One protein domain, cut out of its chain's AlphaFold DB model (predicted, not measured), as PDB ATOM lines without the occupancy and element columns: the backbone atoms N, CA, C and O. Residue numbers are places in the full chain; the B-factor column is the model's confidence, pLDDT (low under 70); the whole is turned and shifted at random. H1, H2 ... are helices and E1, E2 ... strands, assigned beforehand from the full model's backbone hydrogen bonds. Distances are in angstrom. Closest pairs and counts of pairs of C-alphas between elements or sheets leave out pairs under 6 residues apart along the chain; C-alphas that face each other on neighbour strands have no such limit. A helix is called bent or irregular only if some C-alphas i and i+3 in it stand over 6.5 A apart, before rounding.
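AT A GLANCE: This is residues 89 to 197 and 233 to 271 of the 271 residues of an uncharacterized protein of Clostridium saccharoperbutylacetonicum N1-4(HMT) (UniProt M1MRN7). The long helix H7 runs along much of an elongated body, with H1 crossing it at a steep tilt. Toward one end, H6 covers one face of a small antiparallel sheet in the order E1, E3, E2; toward the other, H3 runs side by side with H2 and with H5, opposite ways to both, and the centres of the three make a triangle. The printed part has 148 residues, with seven named helices and three named strands in the order E1, H1, H2, H3, H4, H5, H6, E2, E3, H7, and its class is mostly helix. It is compact, with a radius of gyration of the C-alphas of 15.5 A, and spans 51 by 32 by 31 A.

IN THESE COORDINATES: E1, residues 89 to 91, begins at C-alpha 89, at (-74.921, 66.763, 46.818). H1 is residues 94 to 107, 20.0 A long; H2 is residues 112 to 118; H3 is residues 124 to 138, 21.2 A long. H4, residues 142 to 145, is irregular, with 7.1 A from C-alpha 142 to C-alpha 145. H5 is residues 148 to 159, 16.6 A long, and H6 is residues 166 to 180, 21.1 A long, beginning at (-56.990, 61.690, 37.709). E2 is residues 186 to 193, 20.0 A long, and E3 is residues 235 to 241, 18.9 A long. H7, residues 247 to 269, is 32.5 A long and ends at (-52.867, 57.443, 25.708).

HOW THE PARTS SIT: In the sheet, the edge strand E1 is antiparallel to E3, with N 90 and O 237 2.8 A apart, within hydrogen-bond range. E3 is antiparallel to E2, with N 236 and O 192 at 2.8 A. H6 is on the sheet at a height of 9.8 A, over E3 and E2, and runs along the strands; this gives two layers, a helix on one face of a sheet. H1 and H7 touch at a steep tilt of 52 degrees, closest at the C-alphas of Ile 104 and Ala 255, 4.9 A; each only grazes the sheet. H6 touches H7, with C-alphas 173 and 258 closest at 6.5 A. H4 touches H1, with C-alphas 143 and 102 closest at 6.5 A. H3 and H5 touch at a shallow tilt of 20 degrees, opposite ways, with C-alphas 133 and 148 closest at 6.2 A. H2 and H3 form a helical hairpin, with C-alphas 116 and 127 closest at 6.4 A. Every O i to N i+4 pair is within hydrogen-bond range in H2, H3, H5, H6 and H7, and 9 of 10 are in H1; H4 is too short for such a pair, and its one O i to N i+3 pair is not within range.

THE WHOLE: The C-alphas farthest apart, those of Gly 121 and Glu 243, are 51.7 A apart. Residues 198 to 232 are not printed, and C-alphas 197 and 233 are 12.3 A apart across the cut. Of the links printed whole, none is long. The mean pLDDT of the printed part is 88.1, and residues 140 to 146 and residue 196 are under 70.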
ATOM      1  N   SER A  89     -75.825  67.824  47.251       90.19
ATOM      2  CA  SER A  89     -74.921  66.763  46.818       90.19
ATOM      3  C   SER A  89     -75.600  65.880  45.775       90.19
ATOM      4  O   SER A  89     -76.615  65.251  46.075       90.19
ATOM      5  N   ILE A  90     -75.024  65.815  44.580       90.50
ATOM      6  CA  ILE A  90     -75.442  64.925  43.488       90.50
ATOM      7  C   ILE A  90     -74.742  63.582  43.598       90.50
ATOM      8  O   ILE A  90     -75.365  62.536  43.462       90.50
ATOM      9  N   VAL A  91     -73.444  63.627  43.880       87.94
ATOM     10  CA  VAL A  91     -72.617  62.448  44.118       87.94
ATOM     11  C   VAL A  91     -71.929  62.686  45.453       87.94
ATOM     12  O   VAL A  91     -71.182  63.650  45.593       87.94
ATOM     13  N   LYS A  92     -72.269  61.885  46.464       84.56
ATOM     14  CA  LYS A  92     -71.686  61.948  47.819       84.56
ATOM     15  C   LYS A  92     -71.891  60.650  48.587       84.56
ATOM     16  O   LYS A  92     -71.029  60.254  49.360       84.56
ATOM     17  N   ASP A  93     -73.042  60.009  48.415       83.19
ATOM     18  CA  ASP A  93     -73.278  58.690  48.991       83.19
ATOM     19  C   ASP A  93     -72.873  57.570  48.022       83.19
ATOM     20  O   ASP A  93     -72.713  57.774  46.813       83.19
ATOM     21  N   ALA A  94     -72.718  56.370  48.581       83.00
ATOM     22  CA  ALA A  94     -72.356  55.180  47.824       83.00
ATOM     23  C   ALA A  94     -73.415  54.822  46.767       83.00
ATOM     24  O   ALA A  94     -73.064  54.363  45.690       83.00
ATOM     25  N   ASN A  95     -74.705  55.064  47.018       86.50
ATOM     26  CA  ASN A  95     -75.772  54.675  46.089       86.50
ATOM     27  C   ASN A  95     -75.740  55.493  44.793       86.50
ATOM     28  O   ASN A  95     -75.824  54.929  43.698       86.50
ATOM     29  N   HIS A  96     -75.604  56.815  44.901       88.50
ATOM     30  CA  HIS A  96     -75.466  57.701  43.751       88.50
ATOM     31  C   HIS A  96     -74.165  57.416  42.998       88.50
ATOM     32  O   HIS A  96     -74.169  57.411  41.767       88.50
ATOM     33  N   PHE A  97     -73.081  57.112  43.716       88.75
ATOM     34  CA  PHE A  97     -71.812  56.746  43.098       88.75
ATOM     35  C   PHE A  97     -71.880  55.407  42.358       88.75
ATOM     36  O   PHE A  97     -71.563  55.371  41.176       88.75
ATOM     37  N   ILE A  98     -72.392  54.345  42.985       88.06
ATOM     38  CA  ILE A  98     -72.597  53.032  42.349       88.06
ATOM     39  C   ILE A  98     -73.480  53.172  41.104       88.06
ATOM     40  O   ILE A  98     -73.198  52.555  40.076       88.06
ATOM     41  N   ARG A  99     -74.534  54.001  41.159       89.31
ATOM     42  CA  ARG A  99     -75.378  54.282  39.990       89.31
ATOM     43  C   ARG A  99     -74.578  54.935  38.865       89.31
ATOM     44  O   ARG A  99     -74.674  54.480  37.727       89.31
ATOM     45  N   MET A 100     -73.830  55.992  39.179       91.88
ATOM     46  CA  MET A 100     -73.001  56.704  38.209       91.88
ATOM     47  C   MET A 100     -71.976  55.757  37.579       91.88
ATOM     48  O   MET A 100     -71.908  55.659  36.361       91.88
ATOM     49  N   ASP A 101     -71.253  55.008  38.406       90.56
ATOM     50  CA  ASP A 101     -70.204  54.071  38.011       90.56
ATOM     51  C   ASP A 101     -70.751  52.953  37.111       90.56
ATOM     52  O   ASP A 101     -70.221  52.697  36.029       90.56
ATOM     53  N   LYS A 102     -71.898  52.364  37.477       89.94
ATOM     54  CA  LYS A 102     -72.605  51.393  36.630       89.94
ATOM     55  C   LYS A 102     -72.991  51.993  35.283       89.94
ATOM     56  O   LYS A 102     -72.838  51.351  34.244       89.94
ATOM     57  N   LYS A 103     -73.500  53.226  35.287       92.31
ATOM     58  CA  LYS A 103     -73.918  53.895  34.057       92.31
ATOM     59  C   LYS A 103     -72.725  54.267  33.174       92.31
ATOM     60  O   LYS A 103     -72.865  54.183  31.958       92.31
ATOM     61  N   ILE A 104     -71.568  54.598  33.748       93.56
ATOM     62  CA  ILE A 104     -70.320  54.790  32.997       93.56
ATOM     63  C   ILE A 104     -69.959  53.492  32.278       93.56
ATOM     64  O   ILE A 104     -69.840  53.485  31.057       93.56
ATOM     65  N   VAL A 105     -69.898  52.376  33.007       91.62
ATOM     66  CA  VAL A 105     -69.550  51.066  32.437       91.62
ATOM     67  C   VAL A 105     -70.516  50.615  31.339       91.62
ATOM     68  O   VAL A 105     -70.099  50.016  30.352       91.62
ATOM     69  N   GLU A 106     -71.806  50.926  31.453       90.56
ATOM     70  CA  GLU A 106     -72.775  50.631  30.390       90.56
ATOM     71  C   GLU A 106     -72.484  51.349  29.061       90.56
ATOM     72  O   GLU A 106     -72.971  50.882  28.033       90.56
ATOM     73  N   ASN A 107     -71.739  52.459  29.081       92.25
ATOM     74  CA  ASN A 107     -71.491  53.330  27.924       92.25
ATOM     75  C   ASN A 107     -70.001  53.433  27.552       92.25
ATOM     76  O   ASN A 107     -69.648  54.209  26.665       92.25
ATOM     77  N   ILE A 108     -69.125  52.684  28.227       92.19
ATOM     78  CA  ILE A 108     -67.685  52.717  27.983       92.19
ATOM     79  C   ILE A 108     -67.263  51.617  27.000       92.19
ATOM     80  O   ILE A 108     -67.773  50.493  27.038       92.19
ATOM     81  N   HIS A 109     -66.319  51.935  26.118       90.12
ATOM     82  CA  HIS A 109     -65.875  51.091  25.009       90.12
ATOM     83  C   HIS A 109     -64.347  51.147  24.862       90.12
ATOM     84  O   HIS A 109     -63.819  51.561  23.838       90.12
ATOM     85  N   ILE A 110     -63.629  50.720  25.904       89.25
ATOM     86  CA  ILE A 110     -62.158  50.687  25.909       89.25
ATOM     87  C   ILE A 110     -61.649  49.503  25.072       89.25
ATOM     88  O   ILE A 110     -62.064  48.360  25.290       89.25
ATOM     89  N   ASP A 111     -60.679  49.747  24.184       91.38
ATOM     90  CA  ASP A 111     -59.897  48.682  23.551       91.38
ATOM     91  C   ASP A 111     -58.862  48.113  24.539       91.38
ATOM     92  O   ASP A 111     -57.704  48.532  24.618       91.38
ATOM     93  N   PHE A 112     -59.297  47.122  25.319       90.31
ATOM     94  CA  PHE A 112     -58.444  46.444  26.294       90.31
ATOM     95  C   PHE A 112     -57.276  45.686  25.661       90.31
ATOM     96  O   PHE A 112     -56.278  45.450  26.343       90.31
ATOM     97  N   LYS A 113     -57.369  45.289  24.386       90.12
ATOM     98  CA  LYS A 113     -56.260  44.616  23.706       90.12
ATOM     99  C   LYS A 113     -55.125  45.613  23.499       90.12
ATOM    100  O   LYS A 113     -54.004  45.344  23.923       90.12
ATOM    101  N   LYS A 114     -55.446  46.782  22.949       90.69
ATOM    102  CA  LYS A 114     -54.488  47.867  22.731       90.69
ATOM    103  C   LYS A 114     -53.887  48.383  24.042       90.69
ATOM    104  O   LYS A 114     -52.681  48.588  24.132       90.69
ATOM    105  N   LEU A 115     -54.700  48.509  25.094       89.44
ATOM    106  CA  LEU A 115     -54.218  48.924  26.416       89.44
ATOM    107  C   LEU A 115     -53.241  47.904  27.032       89.44
ATOM    108  O   LEU A 115     -52.242  48.293  27.629       89.44
ATOM    109  N   LYS A 116     -53.484  46.596  26.860       91.06
ATOM    110  CA  LYS A 116     -52.545  45.544  27.291       91.06
ATOM    111  C   LYS A 116     -51.270  45.517  26.451       91.06
ATOM    112  O   LYS A 116     -50.206  45.252  27.000       91.06
ATOM    113  N   GLU A 117     -51.365  45.794  25.151       90.88
ATOM    114  CA  GLU A 117     -50.203  45.926  24.263       90.88
ATOM    115  C   GLU A 117     -49.313  47.109  24.672       90.88
ATOM    116  O   GLU A 117     -48.099  46.941  24.771       90.88
ATOM    117  N   TYR A 118     -49.908  48.256  25.017       88.56
ATOM    118  CA  TYR A 118     -49.193  49.392  25.614       88.56
ATOM    119  C   TYR A 118     -48.463  48.999  26.909       88.56
ATOM    120  O   TYR A 118     -47.340  49.426  27.161       88.56
ATOM    121  N   GLY A 119     -49.080  48.133  27.716       86.62
ATOM    122  CA  GLY A 119     -48.505  47.626  28.961       86.62
ATOM    123  C   GLY A 119     -47.360  46.621  28.811       86.62
ATOM    124  O   GLY A 119     -46.809  46.184  29.826       86.62
ATOM    125  N   ILE A 120     -46.991  46.208  27.591       86.00
ATOM    126  CA  ILE A 120     -45.894  45.256  27.379       86.00
ATOM    127  C   ILE A 120     -44.574  45.907  27.809       86.00
ATOM    128  O   ILE A 120     -44.127  46.893  27.236       86.00
ATOM    129  N   GLY A 121     -43.927  45.323  28.819       80.94
ATOM    130  CA  GLY A 121     -42.694  45.856  29.410       80.94
ATOM    131  C   GLY A 121     -42.915  46.710  30.662       80.94
ATOM    132  O   GLY A 121     -41.940  47.040  31.335       80.94
ATOM    133  N   LEU A 122     -44.169  47.004  31.025       86.81
ATOM    134  CA  LEU A 122     -44.513  47.574  32.328       86.81
ATOM    135  C   LEU A 122     -44.596  46.489  33.414       86.81
ATOM    136  O   LEU A 122     -44.590  45.284  33.153       86.81
ATOM    137  N   ASN A 123     -44.680  46.941  34.667       86.81
ATOM    138  CA  ASN A 123     -44.885  46.085  35.834       86.81
ATOM    139  C   ASN A 123     -46.144  45.205  35.658       86.81
ATOM    140  O   ASN A 123     -47.169  45.675  35.166       86.81
ATOM    141  N   SER A 124     -46.101  43.945  36.114       88.25
ATOM    142  CA  SER A 124     -47.249  43.022  36.100       88.25
ATOM    143  C   SER A 124     -48.500  43.595  36.777       88.25
ATOM    144  O   SER A 124     -49.621  43.247  36.401       88.25
ATOM    145  N   TYR A 125     -48.317  44.522  37.719       88.50
ATOM    146  CA  TYR A 125     -49.391  45.270  38.358       88.50
ATOM    147  C   TYR A 125     -50.242  46.089  37.370       88.50
ATOM    148  O   TYR A 125     -51.455  46.175  37.553       88.50
ATOM    149  N   PHE A 126     -49.656  46.609  36.282       90.88
ATOM    150  CA  PHE A 126     -50.397  47.307  35.224       90.88
ATOM    151  C   PHE A 126     -51.454  46.388  34.611       90.88
ATOM    152  O   PHE A 126     -52.644  46.697  34.602       90.88
ATOM    153  N   ASN A 127     -51.023  45.206  34.165       88.81
ATOM    154  CA  ASN A 127     -51.910  44.226  33.545       88.81
ATOM    155  C   ASN A 127     -52.978  43.727  34.523       88.81
ATOM    156  O   ASN A 127     -54.109  43.494  34.110       88.81
ATOM    157  N   HIS A 128     -52.649  43.611  35.813       89.00
ATOM    158  CA  HIS A 128     -53.631  43.283  36.844       89.00
ATOM    159  C   HIS A 128     -54.729  44.353  36.955       89.00
ATOM    160  O   HIS A 128     -55.911  44.014  36.942       89.00
ATOM    161  N   LEU A 129     -54.372  45.643  36.999       89.38
ATOM    162  CA  LEU A 129     -55.357  46.732  37.014       89.38
ATOM    163  C   LEU A 129     -56.206  46.759  35.737       89.38
ATOM    164  O   LEU A 129     -57.426  46.881  35.820       89.38
ATOM    165  N   VAL A 130     -55.593  46.583  34.564       91.44
ATOM    166  CA  VAL A 130     -56.324  46.536  33.288       91.44
ATOM    167  C   VAL A 130     -57.296  45.355  33.241       91.44
ATOM    168  O   VAL A 130     -58.442  45.534  32.835       91.44
ATOM    169  N   CYS A 131     -56.886  44.167  33.695       89.31
ATOM    170  CA  CYS A 131     -57.775  43.009  33.803       89.31
ATOM    171  C   CYS A 131     -58.936  43.271  34.773       89.31
ATOM    172  O   CYS A 131     -60.074  42.968  34.428       89.31
ATOM    173  N   ASN A 132     -58.685  43.899  35.926       87.50
ATOM    174  CA  ASN A 132     -59.751  44.268  36.861       87.50
ATOM    175  C   ASN A 132     -60.769  45.220  36.219       87.50
ATOM    176  O   ASN A 132     -61.975  45.028  36.369       87.50
ATOM    177  N   ILE A 133     -60.300  46.237  35.489       89.75
ATOM    178  CA  ILE A 133     -61.169  47.178  34.769       89.75
ATOM    179  C   ILE A 133     -61.977  46.431  33.696       89.75
ATOM    180  O   ILE A 133     -63.193  46.604  33.605       89.75
ATOM    181  N   GLU A 134     -61.331  45.558  32.921       91.06
ATOM    182  CA  GLU A 134     -61.976  44.754  31.879       91.06
ATOM    183  C   GLU A 134     -63.056  43.821  32.445       91.06
ATOM    184  O   GLU A 134     -64.153  43.728  31.889       91.06
ATOM    185  N   GLU A 135     -62.783  43.148  33.562       87.69
ATOM    186  CA  GLU A 135     -63.750  42.288  34.245       87.69
ATOM    187  C   GLU A 135     -64.977  43.075  34.706       87.69
ATOM    188  O   GLU A 135     -66.104  42.612  34.515       87.69
ATOM    189  N   LYS A 136     -64.790  44.293  35.232       85.50
ATOM    190  CA  LYS A 136     -65.908  45.172  35.608       85.50
ATOM    191  C   LYS A 136     -66.750  45.597  34.411       85.50
ATOM    192  O   LYS A 136     -67.962  45.735  34.560       85.50
ATOM    193  N   CYS A 137     -66.150  45.746  33.233       86.25
ATOM    194  CA  CYS A 137     -66.895  46.027  32.007       86.25
ATOM    195  C   CYS A 137     -67.697  44.819  31.493       86.25
ATOM    196  O   CYS A 137     -68.749  45.002  30.875       86.25
ATOM    197  N   LYS A 138     -67.232  43.590  31.756       82.94
ATOM    198  CA  LYS A 138     -67.892  42.343  31.328       82.94
ATOM    199  C   LYS A 138     -69.003  41.896  32.279       82.94
ATOM    200  O   LYS A 138     -70.075  41.505  31.818       82.94
ATOM    201  N   ASP A 139     -68.767  41.959  33.586       72.44
ATOM    202  CA  ASP A 139     -69.699  41.485  34.612       72.44
ATOM    203  C   ASP A 139     -70.467  42.651  35.256       72.44
ATOM    204  O   ASP A 139     -70.119  43.179  36.319       72.44
ATOM    205  N   LYS A 140     -71.562  43.039  34.591       64.50
ATOM    206  CA  LYS A 140     -72.453  44.128  35.025       64.50
ATOM    207  C   LYS A 140     -73.179  43.831  36.348       64.50
ATOM    208  O   LYS A 140     -73.697  44.767  36.965       64.50
ATOM    209  N   ASP A 141     -73.198  42.575  36.803       59.69
ATOM    210  CA  ASP A 141     -73.831  42.156  38.060       59.69
ATOM    211  C   ASP A 141     -72.863  42.217  39.256       59.69
ATOM    212  O   ASP A 141     -73.288  42.521  40.377       59.69
ATOM    213  N   ASN A 142     -71.550  42.066  39.034       57.69
ATOM    214  CA  ASN A 142     -70.505  42.300  40.048       57.69
ATOM    215  C   ASN A 142     -70.229  43.785  40.346       57.69
ATOM    216  O   ASN A 142     -69.383  44.121  41.187       57.69
ATOM    217  N   MET A 143     -70.948  44.699  39.690       60.06
ATOM    218  CA  MET A 143     -70.899  46.136  39.969       60.06
ATOM    219  C   MET A 143     -71.702  46.558  41.202       60.06
ATOM    220  O   MET A 143     -71.736  47.746  41.512       60.06
ATOM    221  N   LYS A 144     -72.278  45.618  41.972       54.62
ATOM    222  CA  LYS A 144     -72.944  45.900  43.265       54.62
ATOM    223  C   LYS A 144     -72.089  46.715  44.251       54.62
ATOM    224  O   LYS A 144     -72.628  47.223  45.227       54.62
ATOM    225  N   LYS A 145     -70.786  46.831  43.995       57.84
ATOM    226  CA  LYS A 145     -69.818  47.577  44.797       57.84
ATOM    227  C   LYS A 145     -69.363  48.925  44.188       57.84
ATOM    228  O   LYS A 145     -68.893  49.760  44.930       57.84
ATOM    229  N   GLY A 146     -69.568  49.212  42.893       61.38
ATOM    230  CA  GLY A 146     -69.205  50.516  42.290       61.38
ATOM    231  C   GLY A 146     -67.731  50.904  42.474       61.38
ATOM    232  O   GLY A 146     -67.399  51.698  43.340       61.38
ATOM    233  N   SER A 147     -66.846  50.330  41.659       79.56
ATOM    234  CA  SER A 147     -65.384  50.454  41.809       79.56
ATOM    235  C   SER A 147     -64.652  50.713  40.488       79.56
ATOM    236  O   SER A 147     -63.422  50.708  40.465       79.56
ATOM    237  N   PHE A 148     -65.364  50.911  39.378       89.00
ATOM    238  CA  PHE A 148     -64.741  51.096  38.070       89.00
ATOM    239  C   PHE A 148     -63.890  52.373  38.054       89.00
ATOM    240  O   PHE A 148     -62.682  52.286  37.826       89.00
ATOM    241  N   LEU A 149     -64.464  53.526  38.410       90.56
ATOM    242  CA  LEU A 149     -63.723  54.790  38.484       90.56
ATOM    243  C   LEU A 149     -62.562  54.741  39.482       90.56
ATOM    244  O   LEU A 149     -61.542  55.387  39.262       90.56
ATOM    245  N   PHE A 150     -62.687  53.960  40.556       88.25
ATOM    246  CA  PHE A 150     -61.587  53.756  41.495       88.25
ATOM    247  C   PHE A 150     -60.422  52.992  40.851       88.25
ATOM    248  O   PHE A 150     -59.274  53.405  40.987       88.25
ATOM    249  N   ASN A 151     -60.691  51.918  40.104       88.06
ATOM    250  CA  ASN A 151     -59.639  51.187  39.391       88.06
ATOM    251  C   ASN A 151     -59.003  52.042  38.280       88.06
ATOM    252  O   ASN A 151     -57.791  51.979  38.088       88.06
ATOM    253  N   VAL A 152     -59.791  52.879  37.595       91.81
ATOM    254  CA  VAL A 152     -59.274  53.863  36.628       91.81
ATOM    255  C   VAL A 152     -58.362  54.880  37.314       91.81
ATOM    256  O   VAL A 152     -57.261  55.129  36.828       91.81
ATOM    257  N   LYS A 153     -58.771  55.410  38.473       91.44
ATOM    258  CA  LYS A 153     -57.937  56.290  39.298       91.44
ATOM    259  C   LYS A 153     -56.614  55.618  39.663       91.44
ATOM    260  O   LYS A 153     -55.566  56.197  39.407       91.44
ATOM    261  N   MET A 154     -56.655  54.387  40.179       89.00
ATOM    262  CA  MET A 154     -55.442  53.633  40.520       89.00
ATOM    263  C   MET A 154     -54.517  53.432  39.318       89.00
ATOM    264  O   MET A 154     -53.304  53.547  39.459       89.00
ATOM    265  N   LEU A 155     -55.072  53.135  38.139       91.50
ATOM    266  CA  LEU A 155     -54.290  52.961  36.918       91.50
ATOM    267  C   LEU A 155     -53.583  54.265  36.519       91.50
ATOM    268  O   LEU A 155     -52.386  54.239  36.233       91.50
ATOM    269  N   ILE A 156     -54.303  55.391  36.541       92.12
ATOM    270  CA  ILE A 156     -53.747  56.716  36.235       92.12
ATOM    271  C   ILE A 156     -52.664  57.100  37.245       92.12
ATOM    272  O   ILE A 156     -51.542  57.400  36.848       92.12
ATOM    273  N   GLU A 157     -52.958  57.018  38.539       91.00
ATOM    274  CA  GLU A 157     -52.020  57.410  39.597       91.00
ATOM    275  C   GLU A 157     -50.764  56.524  39.644       91.00
ATOM    276  O   GLU A 157     -49.698  56.999  40.024       91.00
ATOM    277  N   ALA A 158     -50.858  55.248  39.259       90.12
ATOM    278  CA  ALA A 158     -49.715  54.337  39.299       90.12
ATOM    279  C   ALA A 158     -48.827  54.399  38.046       90.12
ATOM    280  O   ALA A 158     -47.626  54.151  38.153       90.12
ATOM    281  N   PHE A 159     -49.394  54.681  36.869       90.62
ATOM    282  CA  PHE A 159     -48.678  54.515  35.593       90.62
ATOM    283  C   PHE A 159     -48.678  55.743  34.689       90.62
ATOM    284  O   PHE A 159     -47.873  55.803  33.764       90.62
ATOM    285  N   PHE A 160     -49.541  56.719  34.953       88.06
ATOM    286  CA  PHE A 160     -49.677  57.920  34.134       88.06
ATOM    287  C   PHE A 160     -49.450  59.215  34.925       88.06
ATOM    288  O   PHE A 160     -49.581  60.288  34.349       88.06
ATOM    289  N   ALA A 161     -49.044  59.129  36.197       87.44
ATOM    290  CA  ALA A 161     -48.860  60.280  37.087       87.44
ATOM    291  C   ALA A 161     -47.876  61.346  36.567       87.44
ATOM    292  O   ALA A 161     -48.026  62.522  36.889       87.44
ATOM    293  N   ASP A 162     -46.897  60.957  35.744       84.12
ATOM    294  CA  ASP A 162     -45.944  61.894  35.128       84.12
ATOM    295  C   ASP A 162     -46.558  62.711  33.978       84.12
ATOM    296  O   ASP A 162     -46.015  63.742  33.580       84.12
ATOM    297  N   VAL A 163     -47.681  62.247  33.422       84.31
ATOM    298  CA  VAL A 163     -48.345  62.834  32.248       84.31
ATOM    299  C   VAL A 163     -49.654  63.507  32.640       84.31
ATOM    300  O   VAL A 163     -49.980  64.578  32.127       84.31
ATOM    301  N   CYS A 164     -50.422  62.886  33.531       88.75
ATOM    302  CA  CYS A 164     -51.742  63.349  33.912       88.75
ATOM    303  C   CYS A 164     -52.117  62.950  35.344       88.75
ATOM    304  O   CYS A 164     -51.606  61.994  35.921       88.75
ATOM    305  N   ASP A 165     -53.060  63.703  35.903       92.19
ATOM    306  CA  ASP A 165     -53.627  63.472  37.227       92.19
ATOM    307  C   ASP A 165     -55.125  63.174  37.095       92.19
ATOM    308  O   ASP A 165     -55.856  63.889  36.403       92.19
ATOM    309  N   PHE A 166     -55.593  62.126  37.779       93.19
ATOM    310  CA  PHE A 166     -56.990  61.690  37.709       93.19
ATOM    311  C   PHE A 166     -57.957  62.796  38.136       93.19
ATOM    312  O   PHE A 166     -58.996  62.986  37.501       93.19
ATOM    313  N   ASN A 167     -57.629  63.534  39.202       94.38
ATOM    314  CA  ASN A 167     -58.512  64.583  39.705       94.38
ATOM    315  C   ASN A 167     -58.637  65.714  38.679       94.38
ATOM    316  O   ASN A 167     -59.740  66.192  38.429       94.38
ATOM    317  N   SER A 168     -57.530  66.085  38.040       94.00
ATOM    318  CA  SER A 168     -57.488  67.093  36.981       94.00
ATOM    319  C   SER A 168     -58.315  66.673  35.760       94.00
ATOM    320  O   SER A 168     -59.159  67.451  35.316       94.00
ATOM    321  N   ILE A 169     -58.167  65.426  35.293       94.38
ATOM    322  CA  ILE A 169     -58.973  64.864  34.192       94.38
ATOM    323  C   ILE A 169     -60.463  64.916  34.540       94.38
ATOM    324  O   ILE A 169     -61.276  65.456  33.794       94.38
ATOM    325  N   MET A 170     -60.842  64.381  35.702       95.81
ATOM    326  CA  MET A 170     -62.244  64.359  36.119       95.81
ATOM    327  C   MET A 170     -62.809  65.765  36.314       95.81
ATOM    328  O   MET A 170     -63.978  66.002  36.012       95.81
ATOM    329  N   GLN A 171     -62.004  66.702  36.815       95.62
ATOM    330  CA  GLN A 171     -62.407  68.091  36.977       95.62
ATOM    331  C   GLN A 171     -62.679  68.745  35.624       95.62
ATOM    332  O   GLN A 171     -63.699  69.414  35.490       95.62
ATOM    333  N   GLU A 172     -61.827  68.524  34.625       95.50
ATOM    334  CA  GLU A 172     -62.033  69.018  33.263       95.50
ATOM    335  C   GLU A 172     -63.317  68.454  32.645       95.50
ATOM    336  O   GLU A 172     -64.189  69.229  32.256       95.50
ATOM    337  N   ILE A 173     -63.496  67.130  32.675       96.19
ATOM    338  CA  ILE A 173     -64.684  66.447  32.135       96.19
ATOM    339  C   ILE A 173     -65.970  66.979  32.779       96.19
ATOM    340  O   ILE A 173     -66.949  67.297  32.102       96.19
ATOM    341  N   ILE A 174     -65.996  67.073  34.110       95.69
ATOM    342  CA  ILE A 174     -67.189  67.520  34.834       95.69
ATOM    343  C   ILE A 174     -67.439  69.014  34.583       95.69
ATOM    344  O   ILE A 174     -68.594  69.414  34.420       95.69
ATOM    345  N   ASN A 175     -66.389  69.840  34.535       95.25
ATOM    346  CA  ASN A 175     -66.521  71.257  34.208       95.25
ATOM    347  C   ASN A 175     -67.115  71.437  32.809       95.25
ATOM    348  O   ASN A 175     -68.066  72.209  32.659       95.25
ATOM    349  N   ASP A 176     -66.600  70.713  31.812       95.69
ATOM    350  CA  ASP A 176     -67.089  70.818  30.440       95.69
ATOM    351  C   ASP A 176     -68.573  70.442  30.380       95.69
ATOM    352  O   ASP A 176     -69.389  71.253  29.940       95.69
ATOM    353  N   PHE A 177     -68.969  69.326  31.005       95.38
ATOM    354  CA  PHE A 177     -70.375  68.934  31.144       95.38
ATOM    355  C   PHE A 177     -71.256  70.036  31.756       95.38
ATOM    356  O   PHE A 177     -72.342  70.333  31.252       95.38
ATOM    357  N   PHE A 178     -70.827  70.678  32.845       93.69
ATOM    358  CA  PHE A 178     -71.632  71.740  33.453       93.69
ATOM    359  C   PHE A 178     -71.710  72.997  32.583       93.69
ATOM    360  O   PHE A 178     -72.750  73.664  32.577       93.69
ATOM    361  N   THR A 179     -70.642  73.336  31.861       91.00
ATOM    362  CA  THR A 179     -70.610  74.544  31.027       91.00
ATOM    363  C   THR A 179     -71.329  74.387  29.689       91.00
ATOM    364  O   THR A 179     -71.887  75.372  29.197       91.00
ATOM    365  N   THR A 180     -71.386  73.170  29.143       90.06
ATOM    366  CA  THR A 180     -71.988  72.866  27.837       90.06
ATOM    367  C   THR A 180     -73.416  72.324  27.953       90.06
ATOM    368  O   THR A 180     -74.321  72.842  27.303       90.06
ATOM    369  N   GLU A 181     -73.657  71.342  28.826       87.81
ATOM    370  CA  GLU A 181     -74.890  70.533  28.843       87.81
ATOM    371  C   GLU A 181     -75.918  70.946  29.911       87.81
ATOM    372  O   GLU A 181     -77.065  70.472  29.882       87.81
ATOM    373  N   CYS A 182     -75.502  71.752  30.900       87.81
ATOM    374  CA  CYS A 182     -76.301  72.046  32.101       87.81
ATOM    375  C   CYS A 182     -76.305  73.520  32.544       87.81
ATOM    376  O   CYS A 182     -76.766  73.826  33.650       87.81
ATOM    377  N   LYS A 183     -75.820  74.445  31.708       84.44
ATOM    378  CA  LYS A 183     -75.714  75.881  32.031       84.44
ATOM    379  C   LYS A 183     -77.064  76.534  32.370       84.44
ATOM    380  O   LYS A 183     -77.136  77.495  33.144       84.44
ATOM    381  N   ASP A 184     -78.134  76.019  31.784       86.69
ATOM    382  CA  ASP A 184     -79.530  76.403  31.991       86.69
ATOM    383  C   ASP A 184     -80.106  75.882  33.319       86.69
ATOM    384  O   ASP A 184     -80.925  76.559  33.931       86.69
ATOM    385  N   LYS A 185     -79.626  74.737  33.824       87.94
ATOM    386  CA  LYS A 185     -80.184  74.061  35.016       87.94
ATOM    387  C   LYS A 185     -79.399  74.301  36.300       87.94
ATOM    388  O   LYS A 185     -79.946  74.160  37.398       87.94
ATOM    389  N   VAL A 186     -78.118  74.638  36.181       90.75
ATOM    390  CA  VAL A 186     -77.182  74.749  37.306       90.75
ATOM    391  C   VAL A 186     -76.618  76.162  37.365       90.75
ATOM    392  O   VAL A 186     -76.164  76.715  36.367       90.75
ATOM    393  N   GLU A 187     -76.688  76.775  38.543       90.12
ATOM    394  CA  GLU A 187     -76.183  78.129  38.790       90.12
ATOM    395  C   GLU A 187     -74.720  78.106  39.191       90.12
ATOM    396  O   GLU A 187     -73.890  78.780  38.591       90.12
ATOM    397  N   HIS A 188     -74.407  77.264  40.168       90.12
ATOM    398  CA  HIS A 188     -73.057  77.044  40.649       90.12
ATOM    399  C   HIS A 188     -72.860  75.572  40.950       90.12
ATOM    400  O   HIS A 188     -73.805  74.861  41.293       90.12
ATOM    401  N   TYR A 189     -71.621  75.121  40.864       92.06
ATOM    402  CA  TYR A 189     -71.236  73.782  41.258       92.06
ATOM    403  C   TYR A 189     -69.827  73.804  41.836       92.06
ATOM    404  O   TYR A 189     -69.064  74.752  41.634       92.06
ATOM    405  N   PHE A 190     -69.493  72.769  42.590       91.38
ATOM    406  CA  PHE A 190     -68.122  72.501  42.982       91.38
ATOM    407  C   PHE A 190     -67.897  71.003  43.130       91.38
ATOM    408  O   PHE A 190     -68.830  70.226  43.357       91.38
ATOM    409  N   ILE A 191     -66.636  70.626  42.969       93.69
ATOM    410  CA  ILE A 191     -66.178  69.247  42.928       93.69
ATOM    411  C   ILE A 191     -65.177  69.074  44.067       93.69
ATOM    412  O   ILE A 191     -64.300  69.918  44.253       93.69
ATOM    413  N   GLU A 192     -65.316  68.004  44.841       92.31
ATOM    414  CA  GLU A 192     -64.328  67.609  45.843       92.31
ATOM    415  C   GLU A 192     -63.846  66.196  45.539       92.31
ATOM    416  O   GLU A 192     -64.652  65.273  45.430       92.31
ATOM    417  N   PHE A 193     -62.536  66.004  45.481       90.31
ATOM    418  CA  PHE A 193     -61.940  64.677  45.402       90.31
ATOM    419  C   PHE A 193     -61.588  64.218  46.809       90.31
ATOM    420  O   PHE A 193     -60.904  64.928  47.551       90.31
ATOM    421  N   LYS A 194     -62.087  63.047  47.204       82.12
ATOM    422  CA  LYS A 194     -61.772  62.447  48.503       82.12
ATOM    423  C   LYS A 194     -61.223  61.052  48.291       82.12
ATOM    424  O   LYS A 194     -61.747  60.273  47.502       82.12
ATOM    425  N   SER A 195     -60.164  60.750  49.027       72.75
ATOM    426  CA  SER A 195     -59.693  59.384  49.195       72.75
ATOM    427  C   SER A 195     -60.223  58.868  50.531       72.75
ATOM    428  O   SER A 195     -60.192  59.614  51.517       72.75
ATOM    429  N   PRO A 196     -60.733  57.630  50.592       68.81
ATOM    430  CA  PRO A 196     -61.145  57.039  51.855       68.81
ATOM    431  C   PRO A 196     -59.951  57.009  52.818       68.81
ATOM    432  O   PRO A 196     -58.887  56.480  52.504       68.81
ATOM    433  N   ASN A 197     -60.124  57.615  53.993       72.38
ATOM    434  CA  ASN A 197     -59.170  57.499  55.087       72.38
ATOM    435  C   ASN A 197     -59.671  56.411  56.036       72.38
ATOM    436  O   ASN A 197     -60.668  56.596  56.730       72.38
ATOM    437  N   PRO A 233     -67.267  57.261  46.966       84.81
ATOM    438  CA  PRO A 233     -67.122  58.079  45.781       84.81
ATOM    439  C   PRO A 233     -65.729  58.702  45.718       84.81
ATOM    440  O   PRO A 233     -65.322  59.437  46.616       84.81
ATOM    441  N   VAL A 234     -65.026  58.460  44.611       88.50
ATOM    442  CA  VAL A 234     -63.748  59.133  44.320       88.50
ATOM    443  C   VAL A 234     -63.933  60.622  44.019       88.50
ATOM    444  O   VAL A 234     -62.987  61.400  44.103       88.50
ATOM    445  N   VAL A 235     -65.165  61.018  43.689       91.50
ATOM    446  CA  VAL A 235     -65.560  62.386  43.374       91.50
ATOM    447  C   VAL A 235     -66.881  62.720  44.061       91.50
ATOM    448  O   VAL A 235     -67.851  61.961  43.989       91.50
ATOM    449  N   HIS A 236     -66.925  63.872  44.719       93.06
ATOM    450  CA  HIS A 236     -68.145  64.475  45.220       93.06
ATOM    451  C   HIS A 236     -68.522  65.675  44.372       93.06
ATOM    452  O   HIS A 236     -67.684  66.519  44.068       93.06
ATOM    453  N   ILE A 237     -69.800  65.761  44.030       93.69
ATOM    454  CA  ILE A 237     -70.326  66.816  43.170       93.69
ATOM    455  C   ILE A 237     -71.468  67.493  43.903       93.69
ATOM    456  O   ILE A 237     -72.444  66.841  44.288       93.69
ATOM    457  N   TYR A 238     -71.352  68.805  44.062       92.88
ATOM    458  CA  TYR A 238     -72.350  69.649  44.698       92.88
ATOM    459  C   TYR A 238     -72.820  70.707  43.719       92.88
ATOM    460  O   TYR A 238     -72.012  71.280  42.989       92.88
ATOM    461  N   ILE A 239     -74.120  70.987  43.720       93.25
ATOM    462  CA  ILE A 239     -74.717  71.966  42.813       93.25
ATOM    463  C   ILE A 239     -75.684  72.890  43.541       93.25
ATOM    464  O   ILE A 239     -76.371  72.487  44.479       93.25
ATOM    465  N   LYS A 240     -75.801  74.107  43.029       91.62
ATOM    466  CA  LYS A 240     -76.907  75.022  43.267       91.62
ATOM    467  C   LYS A 240     -77.810  74.987  42.040       91.62
ATOM    468  O   LYS A 240     -77.381  75.303  40.928       91.62
ATOM    469  N   LYS A 241     -79.049  74.549  42.238       90.69
ATOM    470  CA  LYS A 241     -80.036  74.402  41.165       90.69
ATOM    471  C   LYS A 241     -80.625  75.760  40.779       90.69
ATOM    472  O   LYS A 241     -80.928  76.551  41.669       90.69
ATOM    473  N   LYS A 242     -80.850  75.973  39.480       89.56
ATOM    474  CA  LYS A 242     -81.748  77.028  38.972       89.56
ATOM    475  C   LYS A 242     -83.191  76.543  38.912       89.56
ATOM    476  O   LYS A 242     -84.109  77.275  39.255       89.56
ATOM    477  N   GLU A 243     -83.364  75.286  38.515       85.56
ATOM    478  CA  GLU A 243     -84.662  74.639  38.347       85.56
ATOM    479  C   GLU A 243     -84.663  73.255  38.994       85.56
ATOM    480  O   GLU A 243     -83.618  72.619  39.158       85.56
ATOM    481  N   GLU A 244     -85.847  72.770  39.360       85.75
ATOM    482  CA  GLU A 244     -85.982  71.409  39.865       85.75
ATOM    483  C   GLU A 244     -85.849  70.385  38.737       85.75
ATOM    484  O   GLU A 244     -86.482  70.478  37.687       85.75
ATOM    485  N   PHE A 245     -85.041  69.360  38.985       86.56
ATOM    486  CA  PHE A 245     -84.865  68.233  38.081       86.56
ATOM    487  C   PHE A 245     -84.621  66.945  38.860       86.56
ATOM    488  O   PHE A 245     -84.193  66.950  40.021       86.56
ATOM    489  N   LYS A 246     -84.874  65.814  38.198       87.88
ATOM    490  CA  LYS A 246     -84.663  64.486  38.771       87.88
ATOM    491  C   LYS A 246     -83.174  64.159  38.845       87.88
ATOM    492  O   LYS A 246     -82.499  64.039  37.823       87.88
ATOM    493  N   TYR A 247     -82.685  63.934  40.062       87.31
ATOM    494  CA  TYR A 247     -81.286  63.587  40.331       87.31
ATOM    495  C   TYR A 247     -80.803  62.358  39.555       87.31
ATOM    496  O   TYR A 247     -79.704  62.367  39.013       87.31
ATOM    497  N   SER A 248     -81.633  61.320  39.446       88.06
ATOM    498  CA  SER A 248     -81.276  60.084  38.744       88.06
ATOM    499  C   SER A 248     -81.002  60.301  37.256       88.06
ATOM    500  O   SER A 248     -80.050  59.746  36.722       88.06
ATOM    501  N   GLU A 249     -81.814  61.124  36.586       90.19
ATOM    502  CA  GLU A 249     -81.640  61.436  35.162       90.19
ATOM    503  C   GLU A 249     -80.395  62.301  34.940       90.19
ATOM    504  O   GLU A 249     -79.673  62.116  33.961       90.19
ATOM    505  N   PHE A 250     -80.115  63.212  35.875       91.44
ATOM    506  CA  PHE A 250     -78.914  64.038  35.849       91.44
ATOM    507  C   PHE A 250     -77.638  63.200  35.991       91.44
ATOM    508  O   PHE A 250     -76.732  63.325  35.170       91.44
ATOM    509  N   ILE A 251     -77.593  62.304  36.985       92.56
ATOM    510  CA  ILE A 251     -76.469  61.378  37.195       92.56
ATOM    511  C   ILE A 251     -76.262  60.503  35.959       92.56
ATOM    512  O   ILE A 251     -75.128  60.324  35.523       92.56
ATOM    513  N   ASP A 252     -77.340  60.001  35.352       93.88
ATOM    514  CA  ASP A 252     -77.224  59.146  34.172       93.88
ATOM    515  C   ASP A 252     -76.682  59.894  32.943       93.88
ATOM    516  O   ASP A 252     -76.002  59.281  32.119       93.88
ATOM    517  N   ARG A 253     -76.994  61.189  32.788       94.31
ATOM    518  CA  ARG A 253     -76.428  62.039  31.723       94.31
ATOM    519  C   ARG A 253     -74.949  62.307  31.968       94.31
ATOM    520  O   ARG A 253     -74.150  62.080  31.066       94.31
ATOM    521  N   LEU A 254     -74.599  62.719  33.187       95.12
ATOM    522  CA  LEU A 254     -73.212  62.951  33.585       95.12
ATOM    523  C   LEU A 254     -72.360  61.689  33.381       95.12
ATOM    524  O   LEU A 254     -71.279  61.758  32.813       95.12
ATOM    525  N   ALA A 255     -72.867  60.523  33.779       95.19
ATOM    526  CA  ALA A 255     -72.175  59.249  33.616       95.19
ATOM    527  C   ALA A 255     -71.889  58.896  32.149       95.19
ATOM    528  O   ALA A 255     -70.803  58.419  31.831       95.19
ATOM    529  N   ARG A 256     -72.845  59.136  31.241       95.88
ATOM    530  CA  ARG A 256     -72.625  58.928  29.798       95.88
ATOM    531  C   ARG A 256     -71.554  59.861  29.258       95.88
ATOM    532  O   ARG A 256     -70.717  59.424  28.483       95.88
ATOM    533  N   TYR A 257     -71.589  61.115  29.688       96.31
ATOM    534  CA  TYR A 257     -70.610  62.111  29.287       96.31
ATOM    535  C   TYR A 257     -69.197  61.725  29.757       96.31
ATOM    536  O   TYR A 257     -68.278  61.660  28.950       96.31
ATOM    537  N   ILE A 258     -69.053  61.329  31.028       96.56
ATOM    538  CA  ILE A 258     -67.791  60.802  31.570       96.56
ATOM    539  C   ILE A 258     -67.307  59.582  30.775       96.56
ATOM    540  O   ILE A 258     -66.121  59.480  30.490       96.56
ATOM    541  N   ALA A 259     -68.197  58.658  30.401       95.75
ATOM    542  CA  ALA A 259     -67.806  57.475  29.636       95.75
ATOM    543  C   ALA A 259     -67.221  57.826  28.258       95.75
ATOM    544  O   ALA A 259     -66.225  57.227  27.858       95.75
ATOM    545  N   VAL A 260     -67.812  58.798  27.553       95.44
ATOM    546  CA  VAL A 260     -67.311  59.272  26.253       95.44
ATOM    547  C   VAL A 260     -65.920  59.881  26.405       95.44
ATOM    548  O   VAL A 260     -65.002  59.470  25.700       95.44
ATOM    549  N   GLU A 261     -65.734  60.780  27.369       95.81
ATOM    550  CA  GLU A 261     -64.434  61.424  27.573       95.81
ATOM    551  C   GLU A 261     -63.355  60.451  28.063       95.81
ATOM    552  O   GLU A 261     -62.202  60.533  27.642       95.81
ATOM    553  N   LEU A 262     -63.714  59.461  28.888       94.62
ATOM    554  CA  LEU A 262     -62.779  58.404  29.274       94.62
ATOM    555  C   LEU A 262     -62.390  57.507  28.091       94.62
ATOM    556  O   LEU A 262     -61.233  57.094  28.021       94.62
ATOM    557  N   ASN A 263     -63.301  57.219  27.152       94.06
ATOM    558  CA  ASN A 263     -62.939  56.506  25.920       94.06
ATOM    559  C   ASN A 263     -61.891  57.301  25.132       94.06
ATOM    560  O   ASN A 263     -60.840  56.751  24.805       94.06
ATOM    561  N   ASN A 264     -62.134  58.600  24.918       92.88
ATOM    562  CA  ASN A 264     -61.200  59.493  24.225       92.88
ATOM    563  C   ASN A 264     -59.830  59.519  24.922       92.88
ATOM    564  O   ASN A 264     -58.789  59.433  24.271       92.88
ATOM    565  N   PHE A 265     -59.818  59.594  26.257       92.12
ATOM    566  CA  PHE A 265     -58.591  59.537  27.051       92.12
ATOM    567  C   PHE A 265     -57.798  58.246  26.797       92.12
ATOM    568  O   PHE A 265     -56.614  58.307  26.465       92.12
ATOM    569  N   PHE A 266     -58.434  57.075  26.913       90.62
ATOM    570  CA  PHE A 266     -57.747  55.797  26.708       90.62
ATOM    571  C   PHE A 266     -57.294  55.593  25.258       90.62
ATOM    572  O   PHE A 266     -56.234  55.007  25.028       90.62
ATOM    573  N   GLU A 267     -58.041  56.096  24.275       90.12
ATOM    574  CA  GLU A 267     -57.611  56.086  22.875       90.12
ATOM    575  C   GLU A 267     -56.354  56.935  22.662       90.12
ATOM    576  O   GLU A 267     -55.404  56.462  22.036       90.12
ATOM    577  N   ASN A 268     -56.314  58.142  23.229       89.31
ATOM    578  CA  ASN A 268     -55.187  59.067  23.100       89.31
ATOM    579  C   ASN A 268     -53.913  58.553  23.772       89.31
ATOM    580  O   ASN A 268     -52.834  58.697  23.215       89.31
ATOM    581  N   VAL A 269     -54.027  57.943  24.951       85.88
ATOM    582  CA  VAL A 269     -52.867  57.443  25.708       85.88
ATOM    583  C   VAL A 269     -52.273  56.169  25.094       85.88
ATOM    584  O   VAL A 269     -51.108  55.852  25.318       85.88
ATOM    585  N   THR A 270     -53.067  55.430  24.317       80.75
ATOM    586  CA  THR A 270     -52.624  54.196  23.651       80.75
ATOM    587  C   THR A 270     -52.211  54.397  22.190       80.75
ATOM    588  O   THR A 270     -51.826  53.421  21.546       80.75
ATOM    589  N   ASN A 271     -52.352  55.608  21.639       75.25
ATOM    590  CA  ASN A 271     -51.881  55.995  20.300       75.25
ATOM    591  C   ASN A 271     -50.450  56.539  20.364       75.25
ATOM    592  O   ASN A 271     -49.690  56.233  19.420       75.25
TER     593      ASN A 271